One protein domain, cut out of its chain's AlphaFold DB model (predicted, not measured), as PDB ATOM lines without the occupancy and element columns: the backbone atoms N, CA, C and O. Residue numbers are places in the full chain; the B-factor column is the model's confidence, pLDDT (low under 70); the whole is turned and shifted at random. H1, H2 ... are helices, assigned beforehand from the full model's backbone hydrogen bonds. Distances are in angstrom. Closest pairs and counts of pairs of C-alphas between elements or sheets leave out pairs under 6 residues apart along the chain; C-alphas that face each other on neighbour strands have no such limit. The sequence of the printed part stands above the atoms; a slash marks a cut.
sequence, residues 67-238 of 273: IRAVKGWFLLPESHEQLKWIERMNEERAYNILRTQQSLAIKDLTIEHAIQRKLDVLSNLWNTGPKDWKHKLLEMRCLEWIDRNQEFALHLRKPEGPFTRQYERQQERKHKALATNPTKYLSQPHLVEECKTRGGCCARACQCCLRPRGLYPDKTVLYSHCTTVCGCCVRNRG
ATOM      1  N   ILE A  67     -21.788 -35.235 -59.686       70.44
ATOM      2  CA  ILE A  67     -23.096 -35.652 -60.214       70.44
ATOM      3  C   ILE A  67     -24.131 -34.538 -60.003       70.44
ATOM      4  O   ILE A  67     -24.887 -34.224 -60.924       70.44
ATOM      5  N   ARG A  68     -24.130 -33.888 -58.832       77.12
ATOM      6  CA  ARG A  68     -25.020 -32.751 -58.535       77.12
ATOM      7  C   ARG A  68     -24.765 -31.554 -59.434       77.12
ATOM      8  O   ARG A  68     -25.727 -30.997 -59.953       77.12
ATOM      9  N   ALA A  69     -23.500 -31.200 -59.654       74.88
ATOM     10  CA  ALA A  69     -23.133 -30.103 -60.545       74.88
ATOM     11  C   ALA A  69     -23.641 -30.340 -61.976       74.88
ATOM     12  O   ALA A  69     -24.253 -29.455 -62.572       74.88
ATOM     13  N   VAL A  70     -23.464 -31.560 -62.494       71.88
ATOM     14  CA  VAL A  70     -23.959 -31.947 -63.822       71.88
ATOM     15  C   VAL A  70     -25.487 -31.871 -63.881       71.88
ATOM     16  O   VAL A  70     -26.025 -31.256 -64.795       71.88
ATOM     17  N   LYS A  71     -26.207 -32.418 -62.892       73.19
ATOM     18  CA  LYS A  71     -27.681 -32.330 -62.851       73.19
ATOM     19  C   LYS A  71     -28.195 -30.898 -62.746       73.19
ATOM     20  O   LYS A  71     -29.187 -30.569 -63.384       73.19
ATOM     21  N   GLY A  72     -27.534 -30.060 -61.952       68.88
ATOM     22  CA  GLY A  72     -27.884 -28.650 -61.820       68.88
ATOM     23  C   GLY A  72     -27.754 -27.893 -63.142       68.88
ATOM     24  O   GLY A  72     -28.618 -27.081 -63.456       68.88
ATOM     25  N   TRP A  73     -26.747 -28.223 -63.957       68.00
ATOM     26  CA  TRP A  73     -26.568 -27.636 -65.290       68.00
ATOM     27  C   TRP A  73     -27.694 -27.998 -66.272       68.00
ATOM     28  O   TRP A  73     -28.055 -27.181 -67.111       68.00
ATOM     29  N   PHE A  74     -28.302 -29.182 -66.147       65.50
ATOM     30  CA  PHE A  74     -29.439 -29.584 -66.987       65.50
ATOM     31  C   PHE A  74     -30.796 -29.017 -66.522       65.50
ATOM     32  O   PHE A  74     -31.736 -28.984 -67.310       65.50
ATOM     33  N   LEU A  75     -30.910 -28.537 -65.276       65.62
ATOM     34  CA  LEU A  75     -32.144 -28.006 -64.669       65.62
ATOM     35  C   LEU A  75     -32.141 -26.463 -64.593       65.62
ATOM     36  O   LEU A  75     -32.531 -25.875 -63.585       65.62
ATOM     37  N   LEU A  76     -31.663 -25.800 -65.652       62.97
ATOM     38  CA  LEU A  76     -31.295 -24.374 -65.675       62.97
ATOM     39  C   LEU A  76     -32.308 -23.401 -65.022       62.97
ATOM     40  O   LEU A  76     -31.872 -22.630 -64.165       62.97
ATOM     41  N   PRO A  77     -33.625 -23.416 -65.319       64.69
ATOM     42  CA  PRO A  77     -34.558 -22.468 -64.698       64.69
ATOM     43  C   PRO A  77     -34.731 -22.680 -63.182       64.69
ATOM     44  O   PRO A  77     -34.666 -21.726 -62.410       64.69
ATOM     45  N   GLU A  78     -34.878 -23.931 -62.736       71.12
ATOM     46  CA  GLU A  78     -35.017 -24.298 -61.315       71.12
ATOM     47  C   GLU A  78     -33.707 -24.121 -60.536       71.12
ATOM     48  O   GLU A  78     -33.699 -23.943 -59.315       71.12
ATOM     49  N   SER A  79     -32.571 -24.166 -61.234       78.25
ATOM     50  CA  SER A  79     -31.254 -23.989 -60.630       78.25
ATOM     51  C   SER A  79     -31.008 -22.562 -60.143       78.25
ATOM     52  O   SER A  79     -30.328 -22.364 -59.139       78.25
ATOM     53  N   HIS A  80     -31.604 -21.566 -60.801       84.94
ATOM     54  CA  HIS A  80     -31.416 -20.163 -60.453       84.94
ATOM     55  C   HIS A  80     -32.029 -19.817 -59.090       84.94
ATOM     56  O   HIS A  80     -31.386 -19.151 -58.279       84.94
ATOM     57  N   GLU A  81     -33.228 -20.326 -58.795       89.62
ATOM     58  CA  GLU A  81     -33.853 -20.144 -57.479       89.62
ATOM     59  C   GLU A  81     -33.065 -20.855 -56.371       89.62
ATOM     60  O   GLU A  81     -32.889 -20.296 -55.287       89.62
ATOM     61  N   GLN A  82     -32.499 -22.037 -56.650       91.00
ATOM     62  CA  GLN A  82     -31.601 -22.719 -55.710       91.00
ATOM     63  C   GLN A  82     -30.347 -21.890 -55.423       91.00
ATOM     64  O   GLN A  82     -29.992 -21.703 -54.262       91.00
ATOM     65  N   LEU A  83     -29.683 -21.370 -56.458       90.19
ATOM     66  CA  LEU A  83     -28.463 -20.575 -56.299       90.19
ATOM     67  C   LEU A  83     -28.732 -19.267 -55.544       90.19
ATOM     68  O   LEU A  83     -28.000 -18.959 -54.607       90.19
ATOM     69  N   LYS A  84     -29.827 -18.564 -55.858       92.06
ATOM     70  CA  LYS A  84     -30.269 -17.374 -55.111       92.06
ATOM     71  C   LYS A  84     -30.589 -17.667 -53.649       92.06
ATOM     72  O   LYS A  84     -30.373 -16.822 -52.783       92.06
ATOM     73  N   TRP A  85     -31.178 -18.827 -53.360       93.56
ATOM     74  CA  TRP A  85     -31.427 -19.245 -51.982       93.56
ATOM     75  C   TRP A  85     -30.116 -19.566 -51.252       93.56
ATOM     76  O   TRP A  85     -29.947 -19.150 -50.109       93.56
ATOM     77  N   ILE A  86     -29.167 -20.244 -51.912       93.12
ATOM     78  CA  ILE A  86     -27.839 -20.562 -51.357       93.12
ATOM     79  C   ILE A  86     -27.051 -19.288 -51.048       93.12
ATOM     80  O   ILE A  86     -26.451 -19.192 -49.980       93.12
ATOM     81  N   GLU A  87     -27.047 -18.322 -51.965       90.94
ATOM     82  CA  GLU A  87     -26.407 -17.016 -51.783       90.94
ATOM     83  C   GLU A  87     -26.960 -16.310 -50.543       90.94
ATOM     84  O   GLU A  87     -26.210 -16.071 -49.596       90.94
ATOM     85  N   ARG A  88     -28.287 -16.136 -50.469       90.88
ATOM     86  CA  ARG A  88     -28.951 -15.540 -49.299       90.88
ATOM     87  C   ARG A  88     -28.674 -16.303 -48.006       90.88
ATOM     88  O   ARG A  88     -28.412 -15.705 -46.973       90.88
ATOM     89  N   MET A  89     -28.678 -17.634 -48.040       90.56
ATOM     90  CA  MET A  89     -28.372 -18.447 -46.860       90.56
ATOM     91  C   MET A  89     -26.910 -18.286 -46.399       90.56
ATOM     92  O   MET A  89     -26.634 -18.322 -45.198       90.56
ATOM     93  N   ASN A  90     -25.960 -18.106 -47.322       89.19
ATOM     94  CA  ASN A  90     -24.569 -17.804 -46.975       89.19
ATOM     95  C   ASN A  90     -24.432 -16.415 -46.344       89.19
ATOM     96  O   ASN A  90     -23.720 -16.282 -45.347       89.19
ATOM     97  N   GLU A  91     -25.131 -15.417 -46.888       87.31
ATOM     98  CA  GLU A  91     -25.198 -14.065 -46.322       87.31
ATOM     99  C   GLU A  91     -25.752 -14.099 -44.893       87.31
ATOM    100  O   GLU A  91     -25.074 -13.642 -43.972       87.31
ATOM    101  N   GLU A  92     -26.909 -14.735 -44.663       86.06
ATOM    102  CA  GLU A  92     -27.498 -14.876 -43.320       86.06
ATOM    103  C   GLU A  92     -26.539 -15.506 -42.321       86.06
ATOM    104  O   GLU A  92     -26.387 -15.043 -41.191       86.06
ATOM    105  N   ARG A  93     -25.838 -16.565 -42.730       85.69
ATOM    106  CA  ARG A  93     -24.879 -17.241 -41.853       85.69
ATOM    107  C   ARG A  93     -23.671 -16.366 -41.550       85.69
ATOM    108  O   ARG A  93     -23.178 -16.395 -40.419       85.69
ATOM    109  N   ALA A  94     -23.191 -15.592 -42.520       84.75
ATOM    110  CA  ALA A  94     -22.129 -14.616 -42.297       84.75
ATOM    111  C   ALA A  94     -22.585 -13.528 -41.311       84.75
ATOM    112  O   ALA A  94     -21.858 -13.232 -40.355       84.75
ATOM    113  N   TYR A  95     -23.810 -13.017 -41.471       84.75
ATOM    114  CA  TYR A  95     -24.433 -12.073 -40.544       84.75
ATOM    115  C   TYR A  95     -24.597 -12.647 -39.143       84.75
ATOM    116  O   TYR A  95     -24.210 -11.992 -38.182       84.75
ATOM    117  N   ASN A  96     -25.059 -13.886 -39.002       84.88
ATOM    118  CA  ASN A  96     -25.187 -14.551 -37.706       84.88
ATOM    119  C   ASN A  96     -23.841 -14.660 -36.974       84.88
ATOM    120  O   ASN A  96     -23.757 -14.405 -35.767       84.88
ATOM    121  N   ILE A  97     -22.761 -14.995 -37.690       86.00
ATOM    122  CA  ILE A  97     -21.407 -15.037 -37.114       86.00
ATOM    123  C   ILE A  97     -20.953 -13.629 -36.706       86.00
ATOM    124  O   ILE A  97     -20.439 -13.452 -35.596       86.00
ATOM    125  N   LEU A  98     -21.149 -12.627 -37.569       87.38
ATOM    126  CA  LEU A  98     -20.855 -11.223 -37.274       87.38
ATOM    127  C   LEU A  98     -21.618 -10.761 -36.023       87.38
ATOM    128  O   LEU A  98     -20.988 -10.302 -35.071       87.38
ATOM    129  N   ARG A  99     -22.940 -10.950 -35.990       88.19
ATOM    130  CA  ARG A  99     -23.846 -10.568 -34.901       88.19
ATOM    131  C   ARG A  99     -23.459 -11.220 -33.588       88.19
ATOM    132  O   ARG A  99     -23.353 -10.535 -32.575       88.19
ATOM    133  N   THR A 100     -23.179 -12.521 -33.606       87.50
ATOM    134  CA  THR A 100     -22.770 -13.250 -32.399       87.50
ATOM    135  C   THR A 100     -21.465 -12.683 -31.842       87.50
ATOM    136  O   THR A 100     -21.361 -12.405 -30.647       87.50
ATOM    137  N   GLN A 101     -20.473 -12.435 -32.706       89.12
ATOM    138  CA  GLN A 101     -19.209 -11.829 -32.281       89.12
ATOM    139  C   GLN A 101     -19.383 -10.382 -31.802       89.12
ATOM    140  O   GLN A 101     -18.733 -10.000 -30.829       89.12
ATOM    141  N   GLN A 102     -20.269  -9.602 -32.429       89.50
ATOM    142  CA  GLN A 102     -20.597  -8.237 -32.012       89.50
ATOM    143  C   GLN A 102     -21.251  -8.223 -30.630       89.50
ATOM    144  O   GLN A 102     -20.852  -7.441 -29.770       89.50
ATOM    145  N   SER A 103     -22.219  -9.110 -30.401       89.44
ATOM    146  CA  SER A 103     -22.932  -9.244 -29.133       89.44
ATOM    147  C   SER A 103     -21.993  -9.579 -27.987       89.44
ATOM    148  O   SER A 103     -22.034  -8.937 -26.936       89.44
ATOM    149  N   LEU A 104     -21.087 -10.530 -28.210       90.12
ATOM    150  CA  LEU A 104     -20.060 -10.878 -27.234       90.12
ATOM    151  C   LEU A 104     -19.084  -9.731 -27.003       90.12
ATOM    152  O   LEU A 104     -18.802  -9.407 -25.856       90.12
ATOM    153  N   ALA A 105     -18.627  -9.066 -28.067       90.94
ATOM    154  CA  ALA A 105     -17.742  -7.915 -27.938       90.94
ATOM    155  C   ALA A 105     -18.388  -6.794 -27.116       90.94
ATOM    156  O   ALA A 105     -17.756  -6.294 -26.192       90.94
ATOM    157  N   ILE A 106     -19.641  -6.424 -27.400       90.69
ATOM    158  CA  ILE A 106     -20.358  -5.382 -26.654       90.69
ATOM    159  C   ILE A 106     -20.504  -5.784 -25.188       90.69
ATOM    160  O   ILE A 106     -20.219  -4.965 -24.318       90.69
ATOM    161  N   LYS A 107     -20.910  -7.026 -24.895       91.00
ATOM    162  CA  LYS A 107     -21.060  -7.514 -23.514       91.00
ATOM    163  C   LYS A 107     -19.732  -7.470 -22.756       91.00
ATOM    164  O   LYS A 107     -19.667  -6.832 -21.706       91.00
ATOM    165  N   ASP A 108     -18.679  -8.064 -23.315       92.19
ATOM    166  CA  ASP A 108     -17.352  -8.126 -22.695       92.19
ATOM    167  C   ASP A 108     -16.778  -6.723 -22.469       92.19
ATOM    168  O   ASP A 108     -16.369  -6.381 -21.361       92.19
ATOM    169  N   LEU A 109     -16.798  -5.877 -23.504       92.19
ATOM    170  CA  LEU A 109     -16.264  -4.520 -23.429       92.19
ATOM    171  C   LEU A 109     -17.078  -3.649 -22.473       92.19
ATOM    172  O   LEU A 109     -16.494  -2.821 -21.779       92.19
ATOM    173  N   THR A 110     -18.398  -3.846 -22.385       92.69
ATOM    174  CA  THR A 110     -19.225  -3.130 -21.404       92.69
ATOM    175  C   THR A 110     -18.830  -3.494 -19.982       92.69
ATOM    176  O   THR A 110     -18.655  -2.597 -19.162       92.69
ATOM    177  N   ILE A 111     -18.639  -4.782 -19.690       93.00
ATOM    178  CA  ILE A 111     -18.195  -5.242 -18.368       93.00
ATOM    179  C   ILE A 111     -16.809  -4.668 -18.046       93.00
ATOM    180  O   ILE A 111     -16.623  -4.072 -16.985       93.00
ATOM    181  N   GLU A 112     -15.856  -4.784 -18.974       93.62
ATOM    182  CA  GLU A 112     -14.489  -4.272 -18.811       93.62
ATOM    183  C   GLU A 112     -14.473  -2.767 -18.504       93.62
ATOM    184  O   GLU A 112     -13.844  -2.331 -17.537       93.62
ATOM    185  N   HIS A 113     -15.204  -1.966 -19.279       92.19
ATOM    186  CA  HIS A 113     -15.234  -0.513 -19.113       92.19
ATOM    187  C   HIS A 113     -16.088  -0.069 -17.921       92.19
ATOM    188  O   HIS A 113     -15.779   0.954 -17.308       92.19
ATOM    189  N   ALA A 114     -17.118  -0.831 -17.533       92.50
ATOM    190  CA  ALA A 114     -17.872  -0.590 -16.302       92.50
ATOM    191  C   ALA A 114     -16.973  -0.725 -15.067       92.50
ATOM    192  O   ALA A 114     -16.977   0.159 -14.210       92.50
ATOM    193  N   ILE A 115     -16.154  -1.784 -15.010       95.50
ATOM    194  CA  ILE A 115     -15.174  -2.001 -13.931       95.50
ATOM    195  C   ILE A 115     -14.182  -0.835 -13.865       95.50
ATOM    196  O   ILE A 115     -13.859  -0.346 -12.784       95.50
ATOM    197  N   GLN A 116     -13.742  -0.342 -15.024       94.62
ATOM    198  CA  GLN A 116     -12.817   0.789 -15.124       94.62
ATOM    199  C   GLN A 116     -13.480   2.162 -14.935       94.62
ATOM    200  O   GLN A 116     -12.773   3.169 -14.930       94.62
ATOM    201  N   ARG A 117     -14.812   2.225 -14.787       92.19
ATOM    202  CA  ARG A 117     -15.612   3.465 -14.758       92.19
ATOM    203  C   ARG A 117     -15.421   4.354 -16.003       92.19
ATOM    204  O   ARG A 117     -15.452   5.575 -15.892       92.19
ATOM    205  N   LYS A 118     -15.244   3.740 -17.179       91.06
ATOM    206  CA  LYS A 118     -14.986   4.386 -18.487       91.06
ATOM    207  C   LYS A 118     -16.008   3.982 -19.559       91.06
ATOM    208  O   LYS A 118     -15.654   3.622 -20.680       91.06
ATOM    209  N   LEU A 119     -17.293   3.947 -19.197       88.25
ATOM    210  CA  LEU A 119     -18.370   3.504 -20.099       88.25
ATOM    211  C   LEU A 119     -18.594   4.439 -21.296       88.25
ATOM    212  O   LEU A 119     -19.117   4.010 -22.322       88.25
ATOM    213  N   ASP A 120     -18.180   5.696 -21.178       85.75
ATOM    214  CA  ASP A 120     -18.216   6.706 -22.234       85.75
ATOM    215  C   ASP A 120     -17.412   6.289 -23.476       85.75
ATOM    216  O   ASP A 120     -17.834   6.574 -24.598       85.75
ATOM    217  N   VAL A 121     -16.333   5.516 -23.301       85.56
ATOM    218  CA  VAL A 121     -15.496   4.991 -24.397       85.56
ATOM    219  C   VAL A 121     -16.308   4.150 -25.390       85.56
ATOM    220  O   VAL A 121     -16.052   4.184 -26.595       85.56
ATOM    221  N   LEU A 122     -17.335   3.435 -24.922       85.00
ATOM    222  CA  LEU A 122     -18.155   2.557 -25.768       85.00
ATOM    223  C   LEU A 122     -18.971   3.324 -26.810       85.00
ATOM    224  O   LEU A 122     -19.335   2.750 -27.839       85.00
ATOM    225  N   SER A 123     -19.258   4.604 -26.559       82.56
ATOM    226  CA  SER A 123     -20.085   5.425 -27.446       82.56
ATOM    227  C   SER A 123     -19.464   5.628 -28.826       82.56
ATOM    228  O   SER A 123     -20.192   5.682 -29.815       82.56
ATOM    229  N   ASN A 124     -18.131   5.660 -28.894       83.06
ATOM    230  CA  ASN A 124     -17.370   5.930 -30.114       83.06
ATOM    231  C   ASN A 124     -16.735   4.671 -30.720       83.06
ATOM    232  O   ASN A 124     -16.071   4.750 -31.750       83.06
ATOM    233  N   LEU A 125     -16.913   3.509 -30.083       84.69
ATOM    234  CA  LEU A 125     -16.218   2.295 -30.495       84.69
ATOM    235  C   LEU A 125     -16.832   1.654 -31.745       84.69
ATOM    236  O   LEU A 125     -16.105   1.048 -32.519       84.69
ATOM    237  N   TRP A 126     -18.142   1.803 -31.958       84.12
ATOM    238  CA  TRP A 126     -18.830   1.368 -33.177       84.12
ATOM    239  C   TRP A 126     -19.253   2.580 -33.997       84.12
ATOM    240  O   TRP A 126     -19.884   3.487 -33.457       84.12
ATOM    241  N   ASN A 127     -18.970   2.554 -35.302       82.12
ATOM    242  CA  ASN A 127     -19.440   3.568 -36.250       82.12
ATOM    243  C   ASN A 127     -20.950   3.486 -36.540       82.12
ATOM    244  O   ASN A 127     -21.492   4.383 -37.177       82.12
ATOM    245  N   THR A 128     -21.621   2.423 -36.090       79.12
ATOM    246  CA  THR A 128     -23.052   2.181 -36.300       79.12
ATOM    247  C   THR A 128     -23.795   1.912 -34.987       79.12
ATOM    248  O   THR A 128     -23.197   1.567 -33.956       79.12
ATOM    249  N   GLY A 129     -25.122   2.067 -35.034       79.88
ATOM    250  CA  GLY A 129     -26.032   1.819 -33.915       79.88
ATOM    251  C   GLY A 129     -26.049   2.924 -32.842       79.88
ATOM    252  O   GLY A 129     -25.398   3.963 -32.983       79.88
ATOM    253  N   PRO A 130     -26.786   2.715 -31.737       83.94
ATOM    254  CA  PRO A 130     -26.971   3.692 -30.670       83.94
ATOM    255  C   PRO A 130     -25.652   4.070 -30.002       83.94
ATOM    256  O   PRO A 130     -24.814   3.206 -29.767       83.94
ATOM    257  N   LYS A 131     -25.465   5.339 -29.627       86.00
ATOM    258  CA  LYS A 131     -24.274   5.765 -28.866       86.00
ATOM    259  C   LYS A 131     -24.316   5.314 -27.406       86.00
ATOM    260  O   LYS A 131     -23.282   4.970 -26.842       86.00
ATOM    261  N   ASP A 132     -25.497   5.302 -26.797       86.69
ATOM    262  CA  ASP A 132     -25.655   4.881 -25.407       86.69
ATOM    263  C   ASP A 132     -25.461   3.364 -25.255       86.69
ATOM    264  O   ASP A 132     -26.075   2.559 -25.959       86.69
ATOM    265  N   TRP A 133     -24.614   2.966 -24.307       85.75
ATOM    266  CA  TRP A 133     -24.224   1.569 -24.119       85.75
ATOM    267  C   TRP A 133     -25.392   0.672 -23.682       85.75
ATOM    268  O   TRP A 133     -25.419  -0.506 -24.050       85.75
ATOM    269  N   LYS A 134     -26.388   1.200 -22.948       86.62
ATOM    270  CA  LYS A 134     -27.583   0.422 -22.574       86.62
ATOM    271  C   LYS A 134     -28.420   0.132 -23.811       86.62
ATOM    272  O   LYS A 134     -28.861  -1.000 -23.997       86.62
ATOM    273  N   HIS A 135     -28.589   1.132 -24.675       87.19
ATOM    274  CA  HIS A 135     -29.287   0.959 -25.945       87.19
ATOM    275  C   HIS A 135     -28.549  -0.016 -26.869       87.19
ATOM    276  O   HIS A 135     -29.209  -0.876 -27.443       87.19
ATOM    277  N   LYS A 136     -27.206   0.014 -26.935       85.50
ATOM    278  CA  LYS A 136     -26.417  -0.991 -27.681       85.50
ATOM    279  C   LYS A 136     -26.702  -2.422 -27.205       85.50
ATOM    280  O   LYS A 136     -26.882  -3.320 -28.023       85.50
ATOM    281  N   LEU A 137     -26.757  -2.650 -25.888       85.62
ATOM    282  CA  LEU A 137     -27.066  -3.972 -25.321       85.62
ATOM    283  C   LEU A 137     -28.501  -4.426 -25.617       85.62
ATOM    284  O   LEU A 137     -28.718  -5.603 -25.912       85.62
ATOM    285  N   LEU A 138     -29.473  -3.515 -25.514       85.50
ATOM    286  CA  LEU A 138     -30.881  -3.809 -25.792       85.50
ATOM    287  C   LEU A 138     -31.108  -4.115 -27.273       85.50
ATOM    288  O   LEU A 138     -31.702  -5.142 -27.596       85.50
ATOM    289  N   GLU A 139     -30.582  -3.268 -28.155       84.50
ATOM    290  CA  GLU A 139     -30.693  -3.428 -29.603       84.50
ATOM    291  C   GLU A 139     -30.108  -4.769 -30.051       84.50
ATOM    292  O   GLU A 139     -30.744  -5.492 -30.813       84.50
ATOM    293  N   MET A 140     -28.951  -5.168 -29.513       85.69
ATOM    294  CA  MET A 140     -28.306  -6.429 -29.881       85.69
ATOM    295  C   MET A 140     -29.212  -7.650 -29.686       85.69
ATOM    296  O   MET A 140     -29.230  -8.539 -30.531       85.69
ATOM    297  N   ARG A 141     -30.005  -7.680 -28.607       83.12
ATOM    298  CA  ARG A 141     -30.977  -8.758 -28.369       83.12
ATOM    299  C   ARG A 141     -32.072  -8.770 -29.437       83.12
ATOM    300  O   ARG A 141     -32.490  -9.842 -29.872       83.12
ATOM    301  N   CYS A 142     -32.553  -7.595 -29.831       83.44
ATOM    302  CA  CYS A 142     -33.588  -7.471 -30.849       83.44
ATOM    303  C   CYS A 142     -33.047  -7.875 -32.233       83.44
ATOM    304  O   CYS A 142     -33.716  -8.605 -32.961       83.44
ATOM    305  N   LEU A 143     -31.807  -7.497 -32.557       83.38
ATOM    306  CA  LEU A 143     -31.138  -7.883 -33.803       83.38
ATOM    307  C   LEU A 143     -30.854  -9.389 -33.875       83.38
ATOM    308  O   LEU A 143     -31.150 -10.008 -34.888       83.38
ATOM    309  N   GLU A 144     -30.393 -10.013 -32.784       83.38
ATOM    310  CA  GLU A 144     -30.263 -11.479 -32.696       83.38
ATOM    311  C   GLU A 144     -31.601 -12.198 -32.947       83.38
ATOM    312  O   GLU A 144     -31.644 -13.296 -33.501       83.38
ATOM    313  N   TRP A 145     -32.720 -11.618 -32.503       83.75
ATOM    314  CA  TRP A 145     -34.048 -12.169 -32.767       83.75
ATOM    315  C   TRP A 145     -34.451 -11.989 -34.237       83.75
ATOM    316  O   TRP A 145     -34.953 -12.942 -34.830       83.75
ATOM    317  N   ILE A 146     -34.181 -10.826 -34.839       82.75
ATOM    318  CA  ILE A 146     -34.425 -10.574 -36.266       82.75
ATOM    319  C   ILE A 146     -33.668 -11.586 -37.116       82.75
ATOM    320  O   ILE A 146     -34.301 -12.318 -37.871       82.75
ATOM    321  N   ASP A 147     -32.346 -11.657 -36.950       82.62
ATOM    322  CA  ASP A 147     -31.461 -12.474 -37.784       82.62
ATOM    323  C   ASP A 147     -31.903 -13.954 -37.769       82.62
ATOM    324  O   ASP A 147     -32.006 -14.596 -38.813       82.62
ATOM    325  N   ARG A 148     -32.334 -14.465 -36.605       82.19
ATOM    326  CA  ARG A 148     -32.908 -15.818 -36.487       82.19
ATOM    327  C   ARG A 148     -34.208 -16.014 -37.255       82.19
ATOM    328  O   ARG A 148     -34.392 -17.062 -37.868       82.19
ATOM    329  N   ASN A 149     -35.131 -15.057 -37.198       84.81
ATOM    330  CA  ASN A 149     -36.397 -15.179 -37.925       84.81
ATOM    331  C   ASN A 149     -36.183 -15.102 -39.435       84.81
ATOM    332  O   ASN A 149     -36.906 -15.758 -40.182       84.81
ATOM    333  N   GLN A 150     -35.179 -14.350 -39.884       84.00
ATOM    334  CA  GLN A 150     -34.834 -14.265 -41.301       84.00
ATOM    335  C   GLN A 150     -34.243 -15.593 -41.798       84.00
ATOM    336  O   GLN A 150     -34.715 -16.136 -42.798       84.00
ATOM    337  N   GLU A 151     -33.303 -16.180 -41.050       84.44
ATOM    338  CA  GLU A 151     -32.772 -17.521 -41.333       84.44
ATOM    339  C   GLU A 151     -33.892 -18.578 -41.325       84.44
ATOM    340  O   GLU A 151     -33.997 -19.389 -42.248       84.44
ATOM    341  N   PHE A 152     -34.789 -18.533 -40.334       87.06
ATOM    342  CA  PHE A 152     -35.946 -19.428 -40.263       87.06
ATOM    343  C   PHE A 152     -36.883 -19.269 -41.471       87.06
ATOM    344  O   PHE A 152     -37.295 -20.263 -42.070       87.06
ATOM    345  N   ALA A 153     -37.177 -18.035 -41.887       88.38
ATOM    346  CA  ALA A 153     -37.997 -17.765 -43.065       88.38
ATOM    347  C   ALA A 153     -37.358 -18.301 -44.357       88.38
ATOM    348  O   ALA A 153     -38.071 -18.832 -45.214       88.38
ATOM    349  N   LEU A 154     -36.028 -18.223 -44.495       89.62
ATOM    350  CA  LEU A 154     -35.314 -18.853 -45.609       89.62
ATOM    351  C   LEU A 154     -35.405 -20.378 -45.553       89.62
ATOM    352  O   LEU A 154     -35.590 -21.007 -46.595       89.62
ATOM    353  N   HIS A 155     -35.318 -20.982 -44.368       89.31
ATOM    354  CA  HIS A 155     -35.501 -22.425 -44.208       89.31
ATOM    355  C   HIS A 155     -36.906 -22.891 -44.609       89.31
ATOM    356  O   HIS A 155     -37.026 -23.919 -45.273       89.31
ATOM    357  N   LEU A 156     -37.955 -22.127 -44.284       89.69
ATOM    358  CA  LEU A 156     -39.333 -22.439 -44.696       89.69
ATOM    359  C   LEU A 156     -39.543 -22.376 -46.215       89.69
ATOM    360  O   LEU A 156     -40.420 -23.056 -46.739       89.69
ATOM    361  N   ARG A 157     -38.761 -21.553 -46.921       89.94
ATOM    362  CA  ARG A 157     -38.841 -21.361 -48.379       89.94
ATOM    363  C   ARG A 157     -37.726 -22.093 -49.128       89.94
ATOM    364  O   ARG A 157     -37.376 -21.703 -50.240       89.94
ATOM    365  N   LYS A 158     -37.128 -23.113 -48.507       93.50
ATOM    366  CA  LYS A 158     -36.025 -23.879 -49.088       93.50
ATOM    367  C   LYS A 158     -36.467 -24.549 -50.401       93.50
ATOM    368  O   LYS A 158     -37.381 -25.371 -50.364       93.50
ATOM    369  N   PRO A 159     -35.820 -24.250 -51.542       92.69
ATOM    370  CA  PRO A 159     -36.127 -24.911 -52.800       92.69
ATOM    371  C   PRO A 159     -35.529 -26.318 -52.817       92.69
ATOM    372  O   PRO A 159     -34.367 -26.515 -52.457       92.69
ATOM    373  N   GLU A 160     -36.294 -27.297 -53.282       88.38
ATOM    374  CA  GLU A 160     -35.780 -28.646 -53.508       88.38
ATOM    375  C   GLU A 160     -34.902 -28.694 -54.762       88.38
ATOM    376  O   GLU A 160     -35.219 -28.093 -55.786       88.38
ATOM    377  N   GLY A 161     -33.789 -29.429 -54.704       86.50
ATOM    378  CA  GLY A 161     -32.944 -29.623 -55.882       86.50
ATOM    379  C   GLY A 161     -31.491 -30.011 -55.596       86.50
ATOM    380  O   GLY A 161     -31.075 -30.117 -54.438       86.50
ATOM    381  N   PRO A 162     -30.711 -30.313 -56.653       84.56
ATOM    382  CA  PRO A 162     -29.351 -30.829 -56.517       84.56
ATOM    383  C   PRO A 162     -28.388 -29.832 -55.866       84.56
ATOM    384  O   PRO A 162     -27.561 -30.261 -55.060       84.56
ATOM    385  N   PHE A 163     -28.503 -28.533 -56.153       86.12
ATOM    386  CA  PHE A 163     -27.628 -27.522 -55.560       86.12
ATOM    387  C   PHE A 163     -27.964 -27.288 -54.089       86.12
ATOM    388  O   PHE A 163     -27.048 -27.261 -53.267       86.12
ATOM    389  N   THR A 164     -29.252 -27.226 -53.732       91.06
ATOM    390  CA  THR A 164     -29.677 -27.149 -52.324       91.06
ATOM    391  C   THR A 164     -29.143 -28.336 -51.526       91.06
ATOM    392  O   THR A 164     -28.498 -28.148 -50.496       91.06
ATOM    393  N   ARG A 165     -29.316 -29.566 -52.033       88.31
ATOM    394  CA  ARG A 165     -28.794 -30.772 -51.370       88.31
ATOM    395  C   ARG A 165     -27.274 -30.748 -51.247       88.31
ATOM    396  O   ARG A 165     -26.735 -31.095 -50.199       88.31
ATOM    397  N   GLN A 166     -26.566 -30.334 -52.298       87.44
ATOM    398  CA  GLN A 166     -25.111 -30.205 -52.249       87.44
ATOM    399  C   GLN A 166     -24.680 -29.215 -51.164       87.44
ATOM    400  O   GLN A 166     -23.739 -29.491 -50.417       87.44
ATOM    401  N   TYR A 167     -25.363 -28.075 -51.080       91.50
ATOM    402  CA  TYR A 167     -25.125 -27.062 -50.068       91.50
ATOM    403  C   TYR A 167     -25.337 -27.633 -48.664       91.50
ATOM    404  O   TYR A 167     -24.402 -27.613 -47.867       91.50
ATOM    405  N   GLU A 168     -26.492 -28.233 -48.372       91.50
ATOM    406  CA  GLU A 168     -26.782 -28.840 -47.063       91.50
ATOM    407  C   GLU A 168     -25.710 -29.856 -46.650       91.50
ATOM    408  O   GLU A 168     -25.154 -29.766 -45.554       91.50
ATOM    409  N   ARG A 169     -25.305 -30.739 -47.568       89.12
ATOM    410  CA  ARG A 169     -24.245 -31.730 -47.320       89.12
ATOM    411  C   ARG A 169     -22.882 -31.098 -47.056       89.12
ATOM    412  O   ARG A 169     -22.089 -31.642 -46.287       89.12
ATOM    413  N   GLN A 170     -22.554 -29.975 -47.688       89.75
ATOM    414  CA  GLN A 170     -21.332 -29.229 -47.364       89.75
ATOM    415  C   GLN A 170     -21.403 -28.629 -45.954       89.75
ATOM    416  O   GLN A 170     -20.421 -28.694 -45.209       89.75
ATOM    417  N   GLN A 171     -22.564 -28.106 -45.558       91.06
ATOM    418  CA  GLN A 171     -22.765 -27.528 -44.228       91.06
ATOM    419  C   GLN A 171     -22.708 -28.596 -43.132       91.06
ATOM    420  O   GLN A 171     -22.012 -28.408 -42.137       91.06
ATOM    421  N   GLU A 172     -23.327 -29.757 -43.343       89.81
ATOM    422  CA  GLU A 172     -23.213 -30.917 -42.448       89.81
ATOM    423  C   GLU A 172     -21.758 -31.365 -42.277       89.81
ATOM    424  O   GLU A 172     -21.294 -31.580 -41.155       89.81
ATOM    425  N   ARG A 173     -21.004 -31.461 -43.381       89.25
ATOM    426  CA  ARG A 173     -19.572 -31.803 -43.352       89.25
ATOM    427  C   ARG A 173     -18.778 -30.794 -42.524       89.25
ATOM    428  O   ARG A 173     -17.968 -31.198 -41.687       89.25
ATOM    429  N   LYS A 174     -19.029 -29.500 -42.721       90.25
ATOM    430  CA  LYS A 174     -18.417 -28.418 -41.941       90.25
ATOM    431  C   LYS A 174     -18.766 -28.529 -40.456       90.25
ATOM    432  O   LYS A 174     -17.858 -28.508 -39.629       90.25
ATOM    433  N   HIS A 175     -20.043 -28.695 -40.116       88.50
ATOM    434  CA  HIS A 175     -20.498 -28.837 -38.731       88.50
ATOM    435  C   HIS A 175     -19.860 -30.054 -38.058       88.50
ATOM    436  O   HIS A 175     -19.323 -29.935 -36.960       88.50
ATOM    437  N   LYS A 176     -19.813 -31.203 -38.742       91.00
ATOM    438  CA  LYS A 176     -19.156 -32.414 -38.236       91.00
ATOM    439  C   LYS A 176     -17.659 -32.204 -38.010       91.00
ATOM    440  O   LYS A 176     -17.132 -32.633 -36.984       91.00
ATOM    441  N   ALA A 177     -16.968 -31.542 -38.939       91.56
ATOM    442  CA  ALA A 177     -15.544 -31.250 -38.801       91.56
ATOM    443  C   ALA A 177     -15.264 -30.318 -37.610       91.56
ATOM    444  O   ALA A 177     -14.357 -30.595 -36.827       91.56
ATOM    445  N   LEU A 178     -16.076 -29.271 -37.440       90.19
ATOM    446  CA  LEU A 178     -16.002 -28.352 -36.302       90.19
ATOM    447  C   LEU A 178     -16.332 -29.040 -34.972       90.19
ATOM    448  O   LEU A 178     -15.653 -28.786 -33.986       90.19
ATOM    449  N   ALA A 179     -17.323 -29.930 -34.942       88.88
ATOM    450  CA  ALA A 179     -17.679 -30.681 -33.739       88.88
ATOM    451  C   ALA A 179     -16.596 -31.700 -33.343       88.88
ATOM    452  O   ALA A 179     -16.351 -31.912 -32.161       88.88
ATOM    453  N   THR A 180     -15.935 -32.321 -34.326       91.94
ATOM    454  CA  THR A 180     -14.937 -33.376 -34.082       91.94
ATOM    455  C   THR A 180     -13.567 -32.805 -33.723       91.94
ATOM    456  O   THR A 180     -12.918 -33.267 -32.790       91.94
ATOM    457  N   ASN A 181     -13.076 -31.837 -34.501       93.12
ATOM    458  CA  ASN A 181     -11.770 -31.223 -34.283       93.12
ATOM    459  C   ASN A 181     -11.781 -29.773 -34.805       93.12
ATOM    460  O   ASN A 181     -11.303 -29.505 -35.918       93.12
ATOM    461  N   PRO A 182     -12.324 -28.830 -34.012       91.50
ATOM    462  CA  PRO A 182     -12.472 -27.440 -34.433       91.50
ATOM    463  C   PRO A 182     -11.117 -26.799 -34.723       91.50
ATOM    464  O   PRO A 182     -10.982 -26.068 -35.700       91.50
ATOM    465  N   THR A 183     -10.087 -27.128 -33.937       91.12
ATOM    466  CA  THR A 183      -8.724 -26.626 -34.138       91.12
ATOM    467  C   THR A 183      -8.173 -27.030 -35.499       91.12
ATOM    468  O   THR A 183      -7.664 -26.174 -36.219       91.12
ATOM    469  N   LYS A 184      -8.312 -28.300 -35.901       93.25
ATOM    470  CA  LYS A 184      -7.872 -28.771 -37.222       93.25
ATOM    471  C   LYS A 184      -8.630 -28.071 -38.345       93.25
ATOM    472  O   LYS A 184      -8.011 -27.674 -39.327       93.25
ATOM    473  N   TYR A 185      -9.948 -27.916 -38.210       92.06
ATOM    474  CA  TYR A 185     -10.749 -27.252 -39.236       92.06
ATOM    475  C   TYR A 185     -10.366 -25.773 -39.385       92.06
ATOM    476  O   TYR A 185     -10.091 -25.326 -40.492       92.06
ATOM    477  N   LEU A 186     -10.265 -25.033 -38.280       91.62
ATOM    478  CA  LEU A 186      -9.932 -23.602 -38.274       91.62
ATOM    479  C   LEU A 186      -8.445 -23.306 -38.527       91.62
ATOM    480  O   LEU A 186      -8.068 -22.162 -38.743       91.62
ATOM    481  N   SER A 187      -7.581 -24.319 -38.507       92.69
ATOM    482  CA  SER A 187      -6.166 -24.160 -38.875       92.69
ATOM    483  C   SER A 187      -5.912 -24.401 -40.364       92.69
ATOM    484  O   SER A 187      -4.759 -24.411 -40.792       92.69
ATOM    485  N   GLN A 188      -6.962 -24.614 -41.167       92.94
ATOM    486  CA  GLN A 188      -6.812 -24.769 -42.610       92.94
ATOM    487  C   GLN A 188      -6.198 -23.498 -43.225       92.94
ATOM    488  O   GLN A 188      -6.677 -22.399 -42.929       92.94
ATOM    489  N   PRO A 189      -5.172 -23.622 -44.098       94.00
ATOM    490  CA  PRO A 189      -4.398 -22.476 -44.578       94.00
ATOM    491  C   PRO A 189      -5.240 -21.345 -45.167       94.00
ATOM    492  O   PRO A 189      -5.002 -20.191 -44.840       94.00
ATOM    493  N   HIS A 190      -6.261 -21.661 -45.968       90.94
ATOM    494  CA  HIS A 190      -7.098 -20.641 -46.603       90.94
ATOM    495  C   HIS A 190      -7.918 -19.818 -45.591       90.94
ATOM    496  O   HIS A 190      -8.016 -18.604 -45.743       90.94
ATOM    497  N   LEU A 191      -8.441 -20.440 -44.525       89.38
ATOM    498  CA  LEU A 191      -9.198 -19.739 -43.477       89.38
ATOM    499  C   LEU A 191      -8.286 -18.865 -42.606       89.38
ATOM    500  O   LEU A 191      -8.635 -17.747 -42.213       89.38
ATOM    501  N   VAL A 192      -7.090 -19.380 -42.307       92.62
ATOM    502  CA  VAL A 192      -6.060 -18.651 -41.563       92.62
ATOM    503  C   VAL A 192      -5.580 -17.445 -42.361       92.62
ATOM    504  O   VAL A 192      -5.469 -16.360 -41.789       92.62
ATOM    505  N   GLU A 193      -5.320 -17.619 -43.655       92.00
ATOM    506  CA  GLU A 193      -4.811 -16.561 -44.524       92.00
ATOM    507  C   GLU A 193      -5.842 -15.451 -44.715       92.00
ATOM    508  O   GLU A 193      -5.522 -14.288 -44.502       92.00
ATOM    509  N   GLU A 194      -7.109 -15.786 -44.965       87.38
ATOM    510  CA  GLU A 194      -8.186 -14.791 -45.054       87.38
ATOM    511  C   GLU A 194      -8.282 -13.934 -43.777       87.38
ATOM    512  O   GLU A 194      -8.393 -12.704 -43.824       87.38
ATOM    513  N   CYS A 195      -8.177 -14.573 -42.609       88.69
ATOM    514  CA  CYS A 195      -8.154 -13.880 -41.324       88.69
ATOM    515  C   CYS A 195      -6.901 -12.998 -41.161       88.69
ATOM    516  O   CYS A 195      -7.002 -11.878 -40.654       88.69
ATOM    517  N   LYS A 196      -5.722 -13.478 -41.576       91.19
ATOM    518  CA  LYS A 196      -4.457 -12.727 -41.513       91.19
ATOM    519  C   LYS A 196      -4.476 -11.499 -42.415       91.19
ATOM    520  O   LYS A 196      -4.177 -10.412 -41.926       91.19
ATOM    521  N   THR A 197      -4.897 -11.650 -43.669       87.25
ATOM    522  CA  THR A 197      -4.976 -10.570 -44.665       87.25
ATOM    523  C   THR A 197      -5.877  -9.429 -44.197       87.25
ATOM    524  O   THR A 197      -5.589  -8.263 -44.440       87.25
ATOM    525  N   ARG A 198      -6.925  -9.734 -43.422       81.75
ATOM    526  CA  ARG A 198      -7.811  -8.738 -42.789       81.75
ATOM    527  C   ARG A 198      -7.263  -8.135 -41.481       81.75
ATOM    528  O   ARG A 198      -8.011  -7.483 -40.744       81.75
ATOM    529  N   GLY A 199      -6.009  -8.401 -41.109       84.56
ATOM    530  CA  GLY A 199      -5.425  -7.972 -39.830       84.56
ATOM    531  C   GLY A 199      -6.123  -8.592 -38.607       84.56
ATOM    532  O   GLY A 199      -6.315  -7.942 -37.568       84.56
ATOM    533  N   GLY A 200      -6.620  -9.820 -38.747       88.12
ATOM    534  CA  GLY A 200      -7.368 -10.552 -37.727       88.12
ATOM    535  C   GLY A 200      -6.494 -11.222 -36.660       88.12
ATOM    536  O   GLY A 200      -5.270 -11.105 -36.644       88.12
ATOM    537  N   CYS A 201      -7.130 -11.956 -35.739       91.31
ATOM    538  CA  CYS A 201      -6.449 -12.679 -34.651       91.31
ATOM    539  C   CYS A 201      -5.410 -13.700 -35.149       91.31
ATOM    540  O   CYS A 201      -4.479 -13.995 -34.410       91.31
ATOM    541  N   CYS A 202      -5.546 -14.240 -36.366       92.00
ATOM    542  CA  CYS A 202      -4.606 -15.230 -36.908       92.00
ATOM    543  C   CYS A 202      -3.232 -14.649 -37.272       92.00
ATOM    544  O   CYS A 202      -2.283 -15.412 -37.428       92.00
ATOM    545  N   ALA A 203      -3.106 -13.323 -37.382       90.12
ATOM    546  CA  ALA A 203      -1.818 -12.644 -37.530       90.12
ATOM    547  C   ALA A 203      -1.132 -12.375 -36.174       90.12
ATOM    548  O   ALA A 203      -0.069 -11.764 -36.131       90.12
ATOM    549  N   ARG A 204      -1.747 -12.786 -35.054       88.06
ATOM    550  CA  ARG A 204      -1.312 -12.462 -33.689       88.06
ATOM    551  C   ARG A 204      -1.187 -13.715 -32.821       88.06
ATOM    552  O   ARG A 204      -1.779 -14.754 -33.099       88.06
ATOM    553  N   ALA A 205      -0.492 -13.579 -31.694       86.62
ATOM    554  CA  ALA A 205      -0.309 -14.655 -30.717       86.62
ATOM    555  C   ALA A 205      -1.546 -14.933 -29.834       86.62
ATOM    556  O   ALA A 205      -1.537 -15.869 -29.041       86.62
ATOM    557  N   CYS A 206      -2.629 -14.152 -29.947       85.00
ATOM    558  CA  CYS A 206      -3.782 -14.280 -29.047       85.00
ATOM    559  C   CYS A 206      -4.573 -15.590 -29.219       85.00
ATOM    560  O   CYS A 206      -5.357 -15.936 -28.336       85.00
ATOM    561  N   GLN A 207      -4.418 -16.283 -30.359       81.75
ATOM    562  CA  GLN A 207      -5.054 -17.572 -30.687       81.75
ATOM    563  C   GLN A 207      -6.572 -17.610 -30.455       81.75
ATOM    564  O   GLN A 207      -7.181 -18.666 -30.276       81.75
ATOM    565  N   CYS A 208      -7.209 -16.437 -30.498       84.88
ATOM    566  CA  CYS A 208      -8.608 -16.284 -30.139       84.88
ATOM    567  C   CYS A 208      -9.509 -17.124 -31.071       84.88
ATOM    568  O   CYS A 208     -10.506 -17.680 -30.623       84.88
ATOM    569  N   CYS A 209      -9.110 -17.281 -32.342       85.62
ATOM    570  CA  CYS A 209      -9.823 -18.037 -33.377       85.62
ATOM    571  C   CYS A 209     -10.017 -19.518 -33.071       85.62
ATOM    572  O   CYS A 209     -10.965 -20.084 -33.586       85.62
ATOM    573  N   LEU A 210      -9.176 -20.135 -32.242       84.06
ATOM    574  CA  LEU A 210      -9.258 -21.573 -31.963       84.06
ATOM    575  C   LEU A 210     -10.184 -21.904 -30.785       84.06
ATOM    576  O   LEU A 210     -10.358 -23.073 -30.451       84.06
ATOM    577  N   ARG A 211     -10.754 -20.885 -30.134       84.56
ATOM    578  CA  ARG A 211     -11.603 -21.033 -28.948       84.56
ATOM    579  C   ARG A 211     -13.090 -20.977 -29.318       84.56
ATOM    580  O   ARG A 211     -13.435 -20.329 -30.311       84.56
ATOM    581  N   PRO A 212     -13.968 -21.578 -28.496       87.38
ATOM    582  CA  PRO A 212     -15.406 -21.338 -28.555       87.38
ATOM    583  C   PRO A 212     -15.734 -19.844 -28.619       87.38
ATOM    584  O   PRO A 212     -15.156 -19.033 -27.891       87.38
ATOM    585  N   ARG A 213     -16.663 -19.478 -29.500       83.62
ATOM    586  CA  ARG A 213     -17.086 -18.096 -29.774       83.62
ATOM    587  C   ARG A 213     -18.494 -17.807 -29.303       83.62
ATOM    588  O   ARG A 213     -19.096 -16.872 -29.795       83.62
ATOM    589  N   GLY A 214     -19.030 -18.619 -28.408       79.88
ATOM    590  CA  GLY A 214     -20.420 -18.552 -27.992       79.88
ATOM    591  C   GLY A 214     -21.168 -19.810 -28.387       79.88
ATOM    592  O   GLY A 214     -20.568 -20.844 -28.687       79.88
ATOM    593  N   LEU A 215     -22.487 -19.703 -28.351       79.38
ATOM    594  CA  LEU A 215     -23.403 -20.791 -28.631       79.38
ATOM    595  C   LEU A 215     -24.371 -20.347 -29.720       79.38
ATOM    596  O   LEU A 215     -24.837 -19.207 -29.708       79.38
ATOM    597  N   TYR A 216     -24.693 -21.260 -30.625       69.75
ATOM    598  CA  TYR A 216     -25.888 -21.152 -31.446       69.75
ATOM    599  C   TYR A 216     -27.148 -21.277 -30.564       69.75
ATOM    600  O   TYR A 216     -27.066 -21.724 -29.414       69.75
ATOM    601  N   PRO A 217     -28.337 -20.895 -31.068       65.38
ATOM    602  CA  PRO A 217     -29.588 -20.991 -30.310       65.38
ATOM    603  C   PRO A 217     -29.929 -22.411 -29.841       65.38
ATOM    604  O   PRO A 217     -30.484 -22.586 -28.758       65.38
ATOM    605  N   ASP A 218     -29.539 -23.423 -30.617       70.81
ATOM    606  CA  ASP A 218     -29.654 -24.847 -30.278       70.81
ATOM    607  C   ASP A 218     -28.613 -25.315 -29.237       70.81
ATOM    608  O   ASP A 218     -28.509 -26.503 -28.939       70.81
ATOM    609  N   LYS A 219     -27.856 -24.372 -28.659       79.00
ATOM    610  CA  LYS A 219     -26.775 -24.568 -27.683       79.00
ATOM    611  C   LYS A 219     -25.546 -25.280 -28.244       79.00
ATOM    612  O   LYS A 219     -24.659 -25.643 -27.468       79.00
ATOM    613  N   THR A 220     -25.438 -25.451 -29.560       81.44
ATOM    614  CA  THR A 220     -24.201 -25.956 -30.158       81.44
ATOM    615  C   THR A 220     -23.101 -24.904 -30.068       81.44
ATOM    616  O   THR A 220     -23.347 -23.698 -30.117       81.44
ATOM    617  N   VAL A 221     -21.860 -25.351 -29.884       86.69
ATOM    618  CA  VAL A 221     -20.728 -24.437 -29.717       86.69
ATOM    619  C   VAL A 221     -20.385 -23.785 -31.053       86.69
ATOM    620  O   VAL A 221     -20.071 -24.466 -32.028       86.69
ATOM    621  N   LEU A 222     -20.390 -22.452 -31.082       85.62
ATOM    622  CA  LEU A 222     -19.968 -21.687 -32.247       85.62
ATOM    623  C   LEU A 222     -18.441 -21.649 -32.318       85.62
ATOM    624  O   LEU A 222     -17.770 -21.137 -31.422       85.62
ATOM    625  N   TYR A 223     -17.897 -22.106 -33.440       90.06
ATOM    626  CA  TYR A 223     -16.479 -22.020 -33.774       90.06
ATOM    627  C   TYR A 223     -16.312 -21.214 -35.063       90.06
ATOM    628  O   TYR A 223     -16.884 -21.558 -36.095       90.06
ATOM    629  N   SER A 224     -15.547 -20.120 -35.016       88.75
ATOM    630  CA  SER A 224     -15.321 -19.258 -36.184       88.75
ATOM    631  C   SER A 224     -14.057 -18.395 -36.068       88.75
ATOM    632  O   SER A 224     -13.607 -18.029 -34.970       88.75
ATOM    633  N   HIS A 225     -13.498 -18.031 -37.229       90.00
ATOM    634  CA  HIS A 225     -12.505 -16.958 -37.326       90.00
ATOM    635  C   HIS A 225     -13.117 -15.609 -36.956       90.00
ATOM    636  O   HIS A 225     -14.334 -15.438 -36.944       90.00
ATOM    637  N   CYS A 226     -12.265 -14.645 -36.604       88.31
ATOM    638  CA  CYS A 226     -12.753 -13.326 -36.235       88.31
ATOM    639  C   CYS A 226     -13.350 -12.602 -37.442       88.31
ATOM    640  O   CYS A 226     -12.755 -12.573 -38.519       88.31
ATOM    641  N   THR A 227     -14.476 -11.947 -37.214       87.31
ATOM    642  CA  THR A 227     -14.983 -10.892 -38.085       87.31
ATOM    643  C   THR A 227     -14.368  -9.545 -37.683       87.31
ATOM    644  O   THR A 227     -13.559  -9.458 -36.747       87.31
ATOM    645  N   THR A 228     -14.743  -8.470 -38.379       83.12
ATOM    646  CA  THR A 228     -14.307  -7.095 -38.067       83.12
ATOM    647  C   THR A 228     -14.726  -6.634 -36.667       83.12
ATOM    648  O   THR A 228     -14.054  -5.786 -36.086       83.12
ATOM    649  N   VAL A 229     -15.772  -7.241 -36.098       88.00
ATOM    650  CA  VAL A 229     -16.374  -6.888 -34.799       88.00
ATOM    651  C   VAL A 229     -15.900  -7.768 -33.634       88.00
ATOM    652  O   VAL A 229     -16.389  -7.637 -32.516       88.00
ATOM    653  N   CYS A 230     -14.951  -8.681 -33.859       89.81
ATOM    654  CA  CYS A 230     -14.427  -9.553 -32.807       89.81
ATOM    655  C   CYS A 230     -13.795  -8.746 -31.664       89.81
ATOM    656  O   CYS A 230     -12.833  -8.020 -31.903       89.81
ATOM    657  N   GLY A 231     -14.215  -8.959 -30.411       90.06
ATOM    658  CA  GLY A 231     -13.726  -8.190 -29.255       90.06
ATOM    659  C   GLY A 231     -12.197  -8.128 -29.109       90.06
ATOM    660  O   GLY A 231     -11.649  -7.092 -28.756       90.06
ATOM    661  N   CYS A 232     -11.457  -9.191 -29.457       90.69
ATOM    662  CA  CYS A 232      -9.987  -9.143 -29.470       90.69
ATOM    663  C   CYS A 232      -9.430  -8.228 -30.575       90.69
ATOM    664  O   CYS A 232      -8.464  -7.504 -30.341       90.69
ATOM    665  N   CYS A 233     -10.032  -8.242 -31.766       89.50
ATOM    666  CA  CYS A 233      -9.687  -7.300 -32.830       89.50
ATOM    667  C   CYS A 233     -10.058  -5.868 -32.440       89.50
ATOM    668  O   CYS A 233      -9.252  -4.975 -32.672       89.50
ATOM    669  N   VAL A 234     -11.212  -5.661 -31.799       90.94
ATOM    670  CA  VAL A 234     -11.653  -4.341 -31.329       90.94
ATOM    671  C   VAL A 234     -10.683  -3.765 -30.306       90.94
ATOM    672  O   VAL A 234     -10.224  -2.646 -30.491       90.94
ATOM    673  N   ARG A 235     -10.280  -4.538 -29.288       90.25
ATOM    674  CA  ARG A 235      -9.277  -4.092 -28.300       90.25
ATOM    675  C   ARG A 235      -7.949  -3.701 -28.950       90.25
ATOM    676  O   ARG A 235      -7.314  -2.755 -28.514       90.25
ATOM    677  N   ASN A 236      -7.536  -4.422 -29.993       89.62
ATOM    678  CA  ASN A 236      -6.291  -4.133 -30.703       89.62
ATOM    679  C   ASN A 236      -6.396  -2.905 -31.618       89.62
ATOM    680  O   ASN A 236      -5.435  -2.158 -31.746       89.62
ATOM    681  N   ARG A 237      -7.519  -2.743 -32.326       88.62
ATOM    682  CA  ARG A 237      -7.715  -1.656 -33.299       88.62
ATOM    683  C   ARG A 237      -8.166  -0.355 -32.637       88.62
ATOM    684  O   ARG A 237      -7.900   0.706 -33.180       88.62
ATOM    685  N   GLY A 238      -8.858  -0.436 -31.501       88.56
ATOM    686  CA  GLY A 238      -9.457   0.706 -30.808       88.56
ATOM    687  C   GLY A 238     -10.756   1.219 -31.436       88.56
ATOM    688  O   GLY A 238     -11.294   2.213 -30.965       88.56
TER     689      GLY A 238
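AT A GLANCE: This is residues 67 to 238 of the 273 residues of an uncharacterized protein of Trichophyton soudanense CBS 452.61 (UniProt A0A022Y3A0). One long helix, H2, makes the long axis; H4 folds back beside it, and H5 starts near the beginning of H2 and slants away, the two making a narrow V. Toward the open side of the V lie H7, H8 and the unnamed stretch 198 to 230, with short H1 and H3 at opposite ends of H2. The printed part has 172 residues with eight named helices, H1 to H8 along the chain, and no named strand: all helix. It is elongated, 63 by 33 by 28 A, and only just compact, close to loose, with a radius of gyration of the C-alphas of 18.6 A.

HOW THE PARTS SIT: H2, residues 76 to 115, is the hub, touching four helices. H4, residues 133 to 156, touches it at a shallow tilt of 21 degrees, opposite ways; the closest C-alphas, Ser 103 and Met 140, are 6.1 A apart. H5, residues 162 to 180, touches H2 with residues 163 to 167 alone, the same way at a shallow tilt of 31 degrees; closest C-alphas Gln 82 and Thr 164, 5.9 A. H8, residues 231 to 237, touches H2, about perpendicular at 78 degrees; closest C-alphas Ala 105 and Gly 231, 4.2 A. H3, residues 119 to 124, forms a helical hairpin with H2; closest C-alphas His 113 and Leu 119, 5.2 A. H1, residues 67 to 74, touches H5; closest C-alphas Arg 68 and Pro 162, 5.2 A. H6, residues 182 to 186, only just touches H5, with 3 pairs of C-alphas within 8 A, only at the corner; closest C-alphas Leu 178 and Tyr 185, 6.1 A. H7, residues 189 to 197, touches no helix. Every O i to N i+4 pair is within hydrogen-bond range in H1, H5, H6, H7 and H8, against 34 of 36 in H2, 19 of 20 in H4 and 0 of 2 in H3, where 3 of 3 O i to N i+3 pairs are.

IN THESE COORDINATES: H2 spans 58.6 A from C-alpha 76 at (-31.295, -24.374, -65.675) to C-alpha 115 at (-15.174, -2.001, -13.931). H4 spans 35.0 A and H5 26.8 A. H8 ends at C-alpha 237, (-7.715, -1.656, -33.299).

THE WHOLE: The C-alphas farthest apart, Phe 74 and Arg 117, are 63.3 A apart. The printed part has no cut; the link H7 to H8, 33 residues, is long. Residues 72 to 77 and 216 to 217 have pLDDT under 70.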